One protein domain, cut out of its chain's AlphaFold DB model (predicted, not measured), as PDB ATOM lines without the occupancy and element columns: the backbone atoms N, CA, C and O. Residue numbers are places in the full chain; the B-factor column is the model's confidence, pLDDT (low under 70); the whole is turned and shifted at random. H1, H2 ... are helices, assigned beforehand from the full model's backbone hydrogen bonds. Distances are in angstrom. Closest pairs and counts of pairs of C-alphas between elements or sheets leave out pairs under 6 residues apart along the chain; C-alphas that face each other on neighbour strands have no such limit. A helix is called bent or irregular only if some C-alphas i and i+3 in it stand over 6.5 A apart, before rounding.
ATOM      1  N   LEU A  40      53.532 -39.192  19.470       83.25
ATOM      2  CA  LEU A  40      54.179 -37.917  19.147       83.25
ATOM      3  C   LEU A  40      53.590 -37.258  17.891       83.25
ATOM      4  O   LEU A  40      53.354 -36.054  17.885       83.25
ATOM      5  N   GLY A  41      53.305 -38.035  16.844       82.94
ATOM      6  CA  GLY A  41      52.673 -37.534  15.626       82.94
ATOM      7  C   GLY A  41      51.242 -37.046  15.864       82.94
ATOM      8  O   GLY A  41      50.856 -36.003  15.342       82.94
ATOM      9  N   VAL A  42      50.472 -37.753  16.698       85.38
ATOM     10  CA  VAL A  42      49.117 -37.325  17.080       85.38
ATOM     11  C   VAL A  42      49.171 -36.077  17.964       85.38
ATOM     12  O   VAL A  42      48.452 -35.115  17.707       85.38
ATOM     13  N   GLY A  43      50.031 -36.068  18.985       84.94
ATOM     14  CA  GLY A  43      50.187 -34.953  19.919       84.94
ATOM     15  C   GLY A  43      50.657 -33.677  19.227       84.94
ATOM     16  O   GLY A  43      50.029 -32.631  19.382       84.94
ATOM     17  N   GLY A  44      51.686 -33.779  18.380       84.94
ATOM     18  CA  GLY A  44      52.173 -32.655  17.583       84.94
ATOM     19  C   GLY A  44      51.079 -32.076  16.688       84.94
ATOM     20  O   GLY A  44      50.865 -30.866  16.686       84.94
ATOM     21  N   MET A  45      50.315 -32.929  15.996       85.56
ATOM     22  CA  MET A  45      49.209 -32.472  15.148       85.56
ATOM     23  C   MET A  45      48.141 -31.710  15.943       85.56
ATOM     24  O   MET A  45      47.625 -30.708  15.454       85.56
ATOM     25  N   LYS A  46      47.831 -32.135  17.175       86.88
ATOM     26  CA  LYS A  46      46.874 -31.435  18.048       86.88
ATOM     27  C   LYS A  46      47.381 -30.054  18.470       86.88
ATOM     28  O   LYS A  46      46.636 -29.087  18.355       86.88
ATOM     29  N   ILE A  47      48.648 -29.952  18.881       86.25
ATOM     30  CA  ILE A  47      49.277 -28.674  19.256       86.25
ATOM     31  C   ILE A  47      49.255 -27.703  18.068       86.25
ATOM     32  O   ILE A  47      48.798 -26.567  18.191       86.25
ATOM     33  N   PHE A  48      49.682 -28.162  16.886       85.38
ATOM     34  CA  PHE A  48      49.679 -27.333  15.679       85.38
ATOM     35  C   PHE A  48      48.271 -26.920  15.255       85.38
ATOM     36  O   PHE A  48      48.049 -25.762  14.907       85.38
ATOM     37  N   ARG A  49      47.300 -27.834  15.308       86.69
ATOM     38  CA  ARG A  49      45.896 -27.543  14.996       86.69
ATOM     39  C   ARG A  49      45.356 -26.396  15.856       86.69
ATOM     40  O   ARG A  49      44.707 -25.495  15.315       86.69
ATOM     41  N   ASP A  50      45.634 -26.416  17.156       84.94
ATOM     42  CA  ASP A  50      45.151 -25.402  18.099       84.94
ATOM     43  C   ASP A  50      45.857 -24.055  17.871       84.94
ATOM     44  O   ASP A  50      45.198 -23.011  17.805       84.94
ATOM     45  N   LEU A  51      47.167 -24.086  17.605       85.25
ATOM     46  CA  LEU A  51      47.974 -22.914  17.257       85.25
ATOM     47  C   LEU A  51      47.487 -22.225  15.970       85.25
ATOM     48  O   LEU A  51      47.230 -21.018  15.958       85.25
ATOM     49  N   ILE A  52      47.291 -22.988  14.887       85.12
ATOM     50  CA  ILE A  52      46.795 -22.462  13.605       85.12
ATOM     51  C   ILE A  52      45.378 -21.905  13.757       85.12
ATOM     52  O   ILE A  52      45.042 -20.888  13.149       85.12
ATOM     53  N   TYR A  53      44.532 -22.528  14.582       83.31
ATOM     54  CA  TYR A  53      43.205 -21.984  14.861       83.31
ATOM     55  C   TYR A  53      43.268 -20.658  15.636       83.31
ATOM     56  O   TYR A  53      42.520 -19.729  15.317       83.31
ATOM     57  N   GLY A  54      44.170 -20.540  16.615       80.50
ATOM     58  CA  GLY A  54      44.419 -19.300  17.352       80.50
ATOM     59  C   GLY A  54      44.912 -18.164  16.453       80.50
ATOM     60  O   GLY A  54      44.449 -17.034  16.593       80.50
ATOM     61  N   MET A  55      45.767 -18.482  15.476       80.44
ATOM     62  CA  MET A  55      46.425 -17.520  14.584       80.44
ATOM     63  C   MET A  55      45.813 -17.419  13.174       80.44
ATOM     64  O   MET A  55      46.434 -16.846  12.276       80.44
ATOM     65  N   ARG A  56      44.599 -17.930  12.944       79.75
ATOM     66  CA  ARG A  56      43.955 -17.973  11.609       79.75
ATOM     67  C   ARG A  56      43.823 -16.609  10.908       79.75
ATOM     68  O   ARG A  56      43.693 -16.566   9.687       79.75
ATOM     69  N   GLY A  57      43.847 -15.498  11.651       76.31
ATOM     70  CA  GLY A  57      43.871 -14.141  11.092       76.31
ATOM     71  C   GLY A  57      45.211 -13.754  10.448       76.31
ATOM     72  O   GLY A  57      45.225 -12.974   9.496       76.31
ATOM     73  N   VAL A  58      46.319 -14.325  10.932       78.81
ATOM     74  CA  VAL A  58      47.677 -14.123  10.400       78.81
ATOM     75  C   VAL A  58      48.016 -15.190   9.365       78.81
ATOM     76  O   VAL A  58      48.497 -14.876   8.279       78.81
ATOM     77  N   VAL A  59      47.703 -16.449   9.672       81.00
ATOM     78  CA  VAL A  59      48.100 -17.619   8.881       81.00
ATOM     79  C   VAL A  59      46.915 -18.152   8.071       81.00
ATOM     80  O   VAL A  59      46.366 -19.229   8.313       81.00
ATOM     81  N   ARG A  60      46.465 -17.340   7.110       80.81
ATOM     82  CA  ARG A  60      45.241 -17.596   6.329       80.81
ATOM     83  C   ARG A  60      45.324 -18.849   5.454       80.81
ATOM     84  O   ARG A  60      44.324 -19.558   5.316       80.81
ATOM     85  N   ASP A  61      46.488 -19.121   4.875       84.31
ATOM     86  CA  ASP A  61      46.669 -20.247   3.955       84.31
ATOM     87  C   ASP A  61      46.676 -21.587   4.693       84.31
ATOM     88  O   ASP A  61      45.958 -22.508   4.293       84.31
ATOM     89  N   ASP A  62      47.356 -21.664   5.840       84.44
ATOM     90  CA  ASP A  62      47.301 -22.850   6.696       84.44
ATOM     91  C   ASP A  62      45.893 -23.059   7.256       84.44
ATOM     92  O   ASP A  62      45.370 -24.175   7.220       84.44
ATOM     93  N   HIS A  63      45.197 -21.993   7.667       85.75
ATOM     94  CA  HIS A  63      43.798 -22.112   8.079       85.75
ATOM     95  C   HIS A  63      42.910 -22.703   6.968       85.75
ATOM     96  O   HIS A  63      42.083 -23.587   7.223       85.75
ATOM     97  N   ARG A  64      43.097 -22.262   5.716       85.62
ATOM     98  CA  ARG A  64      42.379 -22.801   4.550       85.62
ATOM     99  C   ARG A  64      42.690 -24.283   4.339       85.62
ATOM    100  O   ARG A  64      41.767 -25.060   4.084       85.62
ATOM    101  N   PHE A  65      43.955 -24.678   4.468       88.19
ATOM    102  CA  PHE A  65      44.386 -26.070   4.351       88.19
ATOM    103  C   PHE A  65      43.734 -26.962   5.417       88.19
ATOM    104  O   PHE A  65      43.108 -27.972   5.078       88.19
ATOM    105  N   TYR A  66      43.798 -26.555   6.688       86.12
ATOM    106  CA  TYR A  66      43.229 -27.309   7.811       86.12
ATOM    107  C   TYR A  66      41.705 -27.424   7.711       86.12
ATOM    108  O   TYR A  66      41.146 -28.497   7.951       86.12
ATOM    109  N   LYS A  67      41.026 -26.354   7.274       85.06
ATOM    110  CA  LYS A  67      39.574 -26.364   7.054       85.06
ATOM    111  C   LYS A  67      39.177 -27.305   5.915       85.06
ATOM    112  O   LYS A  67      38.251 -28.096   6.082       85.06
ATOM    113  N   LYS A  68      39.886 -27.268   4.779       88.81
ATOM    114  CA  LYS A  68      39.606 -28.140   3.622       88.81
ATOM    115  C   LYS A  68      39.784 -29.622   3.966       88.81
ATOM    116  O   LYS A  68      39.015 -30.452   3.491       88.81
ATOM    117  N   ARG A  69      40.770 -29.946   4.805       86.31
ATOM    118  CA  ARG A  69      41.057 -31.319   5.247       86.31
ATOM    119  C   ARG A  69      40.282 -31.763   6.491       86.31
ATOM    120  O   ARG A  69      40.517 -32.869   6.959       86.31
ATOM    121  N   LYS A  70      39.363 -30.936   7.012       83.75
ATOM    122  CA  LYS A  70      38.573 -31.219   8.227       83.75
ATOM    123  C   LYS A  70      39.448 -31.605   9.432       83.75
ATOM    124  O   LYS A  70      39.069 -32.449  10.231       83.75
ATOM    125  N   LEU A  71      40.612 -30.964   9.571       83.94
ATOM    126  CA  LEU A  71      41.558 -31.226  10.667       83.94
ATOM    127  C   LEU A  71      41.146 -30.568  11.995       83.94
ATOM    128  O   LEU A  71      41.834 -30.734  12.994       83.94
ATOM    129  N   TYR A  72      40.050 -29.803  12.011       82.44
ATOM    130  CA  TYR A  72      39.490 -29.202  13.219       82.44
ATOM    131  C   TYR A  72      38.393 -30.097  13.808       82.44
ATOM    132  O   TYR A  72      37.277 -30.135  13.300       82.44
ATOM    133  N   ASP A  73      38.720 -30.782  14.895       78.19
ATOM    134  CA  ASP A  73      37.930 -31.793  15.615       78.19
ATOM    135  C   ASP A  73      37.522 -31.342  17.038       78.19
ATOM    136  O   ASP A  73      37.074 -32.158  17.840       78.19
ATOM    137  N   PHE A  74      37.651 -30.051  17.374       76.12
ATOM    138  CA  PHE A  74      37.407 -29.511  18.723       76.12
ATOM    139  C   PHE A  74      36.361 -28.375  18.754       76.12
ATOM    140  O   PHE A  74      36.156 -27.689  17.747       76.12
ATOM    141  N   PRO A  75      35.692 -28.131  19.903       67.44
ATOM    142  CA  PRO A  75      34.689 -27.075  20.030       67.44
ATOM    143  C   PRO A  75      35.307 -25.672  19.915       67.44
ATOM    144  O   PRO A  75      36.112 -25.233  20.729       67.44
ATOM    145  N   GLN A  76      34.864 -24.920  18.911       65.81
ATOM    146  CA  GLN A  76      35.419 -23.623  18.507       65.81
ATOM    147  C   GLN A  76      34.798 -22.404  19.231       65.81
ATOM    148  O   GLN A  76      34.632 -21.334  18.636       65.81
ATOM    149  N   LYS A  77      34.436 -22.529  20.516       60.78
ATOM    150  CA  LYS A  77      33.586 -21.545  21.231       60.78
ATOM    151  C   LYS A  77      34.316 -20.350  21.870       60.78
ATOM    152  O   LYS A  77      33.697 -19.567  22.583       60.78
ATOM    153  N   ASN A  78      35.604 -20.149  21.602       67.88
ATOM    154  CA  ASN A  78      36.351 -19.035  22.198       67.88
ATOM    155  C   ASN A  78      36.054 -17.707  21.479       67.88
ATOM    156  O   ASN A  78      36.743 -17.356  20.520       67.88
ATOM    157  N   LEU A  79      35.054 -16.951  21.955       66.25
ATOM    158  CA  LEU A  79      34.647 -15.657  21.373       66.25
ATOM    159  C   LEU A  79      35.800 -14.644  21.286       66.25
ATOM    160  O   LEU A  79      35.944 -13.968  20.270       66.25
ATOM    161  N   LYS A  80      36.671 -14.588  22.304       71.25
ATOM    162  CA  LYS A  80      37.863 -13.716  22.309       71.25
ATOM    163  C   LYS A  80      38.782 -14.004  21.117       71.25
ATOM    164  O   LYS A  80      39.171 -13.089  20.395       71.25
ATOM    165  N   ASN A  81      39.047 -15.284  20.851       69.88
ATOM    166  CA  ASN A  81      39.868 -15.700  19.715       69.88
ATOM    167  C   ASN A  81      39.153 -15.436  18.389       69.88
ATOM    168  O   ASN A  81      39.808 -15.155  17.387       69.88
ATOM    169  N   GLN A  82      37.821 -15.507  18.347       75.19
ATOM    170  CA  GLN A  82      37.084 -15.178  17.130       75.19
ATOM    171  C   GLN A  82      37.199 -13.694  16.772       75.19
ATOM    172  O   GLN A  82      37.491 -13.388  15.615       75.19
ATOM    173  N   LEU A  83      37.057 -12.809  17.762       76.62
ATOM    174  CA  LEU A  83      37.177 -11.363  17.581       76.62
ATOM    175  C   LEU A  83      38.605 -10.950  17.195       76.62
ATOM    176  O   LEU A  83      38.790 -10.219  16.223       76.62
ATOM    177  N   PHE A  84      39.615 -11.486  17.887       76.56
ATOM    178  CA  PHE A  84      41.024 -11.248  17.556       76.56
ATOM    179  C   PHE A  84      41.351 -11.667  16.117       76.56
ATOM    180  O   PHE A  84      41.996 -10.934  15.372       76.56
ATOM    181  N   ASN A  85      40.850 -12.825  15.686       78.25
ATOM    182  CA  ASN A  85      41.082 -13.313  14.332       78.25
ATOM    183  C   ASN A  85      40.378 -12.495  13.249       78.25
ATOM    184  O   ASN A  85      40.915 -12.374  12.148       78.25
ATOM    185  N   LEU A  86      39.199 -11.939  13.542       76.94
ATOM    186  CA  LEU A  86      38.514 -11.029  12.628       76.94
ATOM    187  C   LEU A  86      39.343  -9.754  12.433       76.94
ATOM    188  O   LEU A  86      39.642  -9.386  11.297       76.94
ATOM    189  N   PHE A  87      39.784  -9.148  13.537       81.19
ATOM    190  CA  PHE A  87      40.634  -7.959  13.520       81.19
ATOM    191  C   PHE A  87      41.949  -8.208  12.770       81.19
ATOM    192  O   PHE A  87      42.287  -7.476  11.839       81.19
ATOM    193  N   MET A  88      42.653  -9.295  13.101       77.25
ATOM    194  CA  MET A  88      43.910  -9.647  12.440       77.25
ATOM    195  C   MET A  88      43.724  -9.994  10.966       77.25
ATOM    196  O   MET A  88      44.599  -9.685  10.165       77.25
ATOM    197  N   GLY A  89      42.589 -10.575  10.573       76.69
ATOM    198  CA  GLY A  89      42.269 -10.779   9.164       76.69
ATOM    199  C   GLY A  89      42.157  -9.455   8.400       76.69
ATOM    200  O   GLY A  89      42.702  -9.308   7.304       76.69
ATOM    201  N   VAL A  90      41.479  -8.457   8.962       81.00
ATOM    202  CA  VAL A  90      41.419  -7.130   8.332       81.00
ATOM    203  C   VAL A  90      42.824  -6.522   8.265       81.00
ATOM    204  O   VAL A  90      43.260  -6.116   7.189       81.00
ATOM    205  N   ALA A  91      43.583  -6.581   9.360       80.12
ATOM    206  CA  ALA A  91      44.934  -6.034   9.440       80.12
ATOM    207  C   ALA A  91      45.918  -6.678   8.440       80.12
ATOM    208  O   ALA A  91      46.645  -5.967   7.753       80.12
ATOM    209  N   THR A  92      45.912  -8.006   8.269       76.44
ATOM    210  CA  THR A  92      46.807  -8.704   7.321       76.44
ATOM    211  C   THR A  92      46.457  -8.503   5.850       76.44
ATOM    212  O   THR A  92      47.224  -8.901   4.970       76.44
ATOM    213  N   THR A  93      45.322  -7.870   5.553       77.69
ATOM    214  CA  THR A  93      45.001  -7.433   4.187       77.69
ATOM    215  C   THR A  93      45.915  -6.280   3.762       77.69
ATOM    216  O   THR A  93      46.277  -6.173   2.590       77.69
ATOM    217  N   PHE A  94      46.389  -5.477   4.717       85.06
ATOM    218  CA  PHE A  94      47.385  -4.451   4.457       85.06
ATOM    219  C   PHE A  94      48.785  -5.067   4.310       85.06
ATOM    220  O   PHE A  94      49.290  -5.768   5.192       85.06
ATOM    221  N   LYS A  95      49.447  -4.777   3.182       75.69
ATOM    222  CA  LYS A  95      50.735  -5.387   2.798       75.69
ATOM    223  C   LYS A  95      51.845  -5.151   3.833       75.69
ATOM    224  O   LYS A  95      52.653  -6.049   4.048       75.69
ATOM    225  N   PHE A  96      51.859  -3.990   4.491       80.31
ATOM    226  CA  PHE A  96      52.861  -3.651   5.509       80.31
ATOM    227  C   PHE A  96      52.733  -4.530   6.763       80.31
ATOM    228  O   PHE A  96      53.718  -5.123   7.198       80.31
ATOM    229  N   VAL A  97      51.509  -4.699   7.280       78.94
ATOM    230  CA  VAL A  97      51.220  -5.561   8.438       78.94
ATOM    231  C   VAL A  97      51.576  -7.000   8.116       78.94
ATOM    232  O   VAL A  97      52.192  -7.687   8.923       78.94
ATOM    233  N   ARG A  98      51.220  -7.453   6.911       75.25
ATOM    234  CA  ARG A  98      51.500  -8.814   6.463       75.25
ATOM    235  C   ARG A  98      53.002  -9.110   6.451       75.25
ATOM    236  O   ARG A  98      53.414 -10.124   7.000       75.25
ATOM    237  N   ILE A  99      53.818  -8.229   5.869       79.88
ATOM    238  CA  ILE A  99      55.280  -8.413   5.808       79.88
ATOM    239  C   ILE A  99      55.896  -8.381   7.216       79.88
ATOM    240  O   ILE A  99      56.688  -9.262   7.548       79.88
ATOM    241  N   GLY A 100      55.486  -7.435   8.066       80.62
ATOM    242  CA  GLY A 100      55.964  -7.358   9.452       80.62
ATOM    243  C   GLY A 100      55.556  -8.567  10.304       80.62
ATOM    244  O   GLY A 100      56.338  -9.039  11.129       80.62
ATOM    245  N   ALA A 101      54.363  -9.121  10.074       77.06
ATOM    246  CA  ALA A 101      53.905 -10.337  10.739       77.06
ATOM    247  C   ALA A 101      54.739 -11.561  10.333       77.06
ATOM    248  O   ALA A 101      55.107 -12.348  11.201       77.06
ATOM    249  N   TYR A 102      55.098 -11.696   9.049       76.56
ATOM    250  CA  TYR A 102      55.975 -12.778   8.580       76.56
ATOM    251  C   TYR A 102      57.381 -12.700   9.187       76.56
ATOM    252  O   TYR A 102      57.941 -13.726   9.570       76.56
ATOM    253  N   GLN A 103      57.938 -11.495   9.328       82.06
ATOM    254  CA  GLN A 103      59.250 -11.301   9.959       82.06
ATOM    255  C   GLN A 103      59.242 -11.696  11.444       82.06
ATOM    256  O   GLN A 103      60.204 -12.285  11.933       82.06
ATOM    257  N   ASN A 104      58.130 -11.455  12.144       80.12
ATOM    258  CA  ASN A 104      57.971 -11.737  13.575       80.12
ATOM    259  C   ASN A 104      57.217 -13.047  13.872       80.12
ATOM    260  O   ASN A 104      56.753 -13.274  14.987       80.12
ATOM    261  N   MET A 105      57.092 -13.938  12.889       77.75
ATOM    262  CA  MET A 105      56.247 -15.133  12.991       77.75
ATOM    263  C   MET A 105      56.848 -16.219  13.896       77.75
ATOM    264  O   MET A 105      56.130 -16.896  14.627       77.75
ATOM    265  N   LYS A 106      58.181 -16.354  13.896       78.25
ATOM    266  CA  LYS A 106      58.914 -17.327  14.725       78.25
ATOM    267  C   LYS A 106      58.631 -17.173  16.230       78.25
ATOM    268  O   LYS A 106      58.243 -18.164  16.844       78.25
ATOM    269  N   PRO A 107      58.777 -15.980  16.843       81.00
ATOM    270  CA  PRO A 107      58.487 -15.822  18.268       81.00
ATOM    271  C   PRO A 107      57.002 -16.020  18.600       81.00
ATOM    272  O   PRO A 107      56.697 -16.537  19.671       81.00
ATOM    273  N   LEU A 108      56.082 -15.684  17.686       77.06
ATOM    274  CA  LEU A 108      54.640 -15.884  17.889       77.06
ATOM    275  C   LEU A 108      54.275 -17.360  18.099       77.06
ATOM    276  O   LEU A 108      53.458 -17.665  18.962       77.06
ATOM    277  N   TYR A 109      54.910 -18.274  17.364       80.12
ATOM    278  CA  TYR A 109      54.651 -19.709  17.503       80.12
ATOM    279  C   TYR A 109      55.134 -20.300  18.827       80.12
ATOM    280  O   TYR A 109      54.550 -21.251  19.348       80.12
ATOM    281  N   ILE A 110      56.193 -19.724  19.387       82.38
ATOM    282  CA  ILE A 110      56.828 -20.231  20.603       82.38
ATOM    283  C   ILE A 110      56.215 -19.572  21.846       82.38
ATOM    284  O   ILE A 110      56.301 -20.136  22.926       82.38
ATOM    285  N   LEU A 111      55.546 -18.421  21.713       78.69
ATOM    286  CA  LEU A 111      55.086 -17.590  22.831       78.69
ATOM    287  C   LEU A 111      54.286 -18.353  23.900       78.69
ATOM    288  O   LEU A 111      54.575 -18.219  25.087       78.69
ATOM    289  N   GLU A 112      53.287 -19.146  23.503       73.56
ATOM    290  CA  GLU A 112      52.470 -19.901  24.466       73.56
ATOM    291  C   GLU A 112      53.265 -21.013  25.149       73.56
ATOM    292  O   GLU A 112      53.183 -21.184  26.362       73.56
ATOM    293  N   HIS A 113      54.098 -21.714  24.386       78.38
ATOM    294  CA  HIS A 113      54.951 -22.786  24.887       78.38
ATOM    295  C   HIS A 113      56.015 -22.238  25.844       78.38
ATOM    296  O   HIS A 113      56.255 -22.812  26.900       78.38
ATOM    297  N   LYS A 114      56.593 -21.080  25.514       79.50
ATOM    298  CA  LYS A 114      57.562 -20.373  26.349       79.50
ATOM    299  C   LYS A 114      56.940 -19.935  27.669       79.50
ATOM    300  O   LYS A 114      57.537 -20.158  28.707       79.50
ATOM    301  N   ARG A 115      55.714 -19.399  27.650       79.38
ATOM    302  CA  ARG A 115      54.991 -19.054  28.887       79.38
ATOM    303  C   ARG A 115      54.799 -20.252  29.810       79.38
ATOM    304  O   ARG A 115      54.857 -20.073  31.015       79.38
ATOM    305  N   LEU A 116      54.542 -21.437  29.258       77.88
ATOM    306  CA  LEU A 116      54.368 -22.652  30.056       77.88
ATOM    307  C   LEU A 116      55.693 -23.118  30.667       77.88
ATOM    308  O   LEU A 116      55.723 -23.430  31.854       77.88
ATOM    309  N   VAL A 117      56.777 -23.103  29.887       80.62
ATOM    310  CA  VAL A 117      58.128 -23.451  30.363       80.62
ATOM    311  C   VAL A 117      58.609 -22.467  31.430       80.62
ATOM    312  O   VAL A 117      59.063 -22.894  32.481       80.62
ATOM    313  N   ASP A 118      58.429 -21.166  31.204       81.38
ATOM    314  CA  ASP A 118      58.834 -20.105  32.135       81.38
ATOM    315  C   ASP A 118      57.951 -20.057  33.404       81.38
ATOM    316  O   ASP A 118      58.255 -19.327  34.342       81.38
ATOM    317  N   SER A 119      56.826 -20.785  33.435       77.69
ATOM    318  CA  SER A 119      55.874 -20.763  34.556       77.69
ATOM    319  C   SER A 119      56.161 -21.771  35.674       77.69
ATOM    320  O   SER A 119      55.364 -21.830  36.610       77.69
TER     321      SER A 119
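Overview. This is residues 40 to 119 of the 122 residues of an uncharacterized protein of bioreactor metagenome (UniProt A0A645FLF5). H3, H4 and H5 make a wide U, H4 its base, round the end of H1 and residues 55 to 59; H2 packs on H1's end. The 80 printed residues, class all helix, have five named helices, H1 to H5, and no named strand. The whole is compact, radius of gyration of the C-alphas 13.3 A, spanning 37 by 33 by 23 A.

Arrangement. H1, residues 40 to 54, touches H2, residues 60 to 68, with residues 49 to 53 alone; the closest C-alphas, Ile 52 and His 63, are 6.3 A apart. H3, residues 79 to 93, is apart from H5, residues 105 to 117. Every O i to N i+4 pair is within hydrogen-bond range in H1, H2, H3 and H4, residues 95 to 103, and 6 of 9 in H5.

Along the chain. H1, 21.1 A long, begins at C-alpha 40, (54.179, -37.917, 19.147). H3 is 21.7 A long. H5, 19.4 A long, is irregular, C-alphas 109 and 112 being 7.3 A apart, and it ends at C-alpha 117, (58.128, -23.451, 30.363).

Size, cuts and confidence. The printed part has no cut. Residues 75 to 79 and 81 are under pLDDT 70.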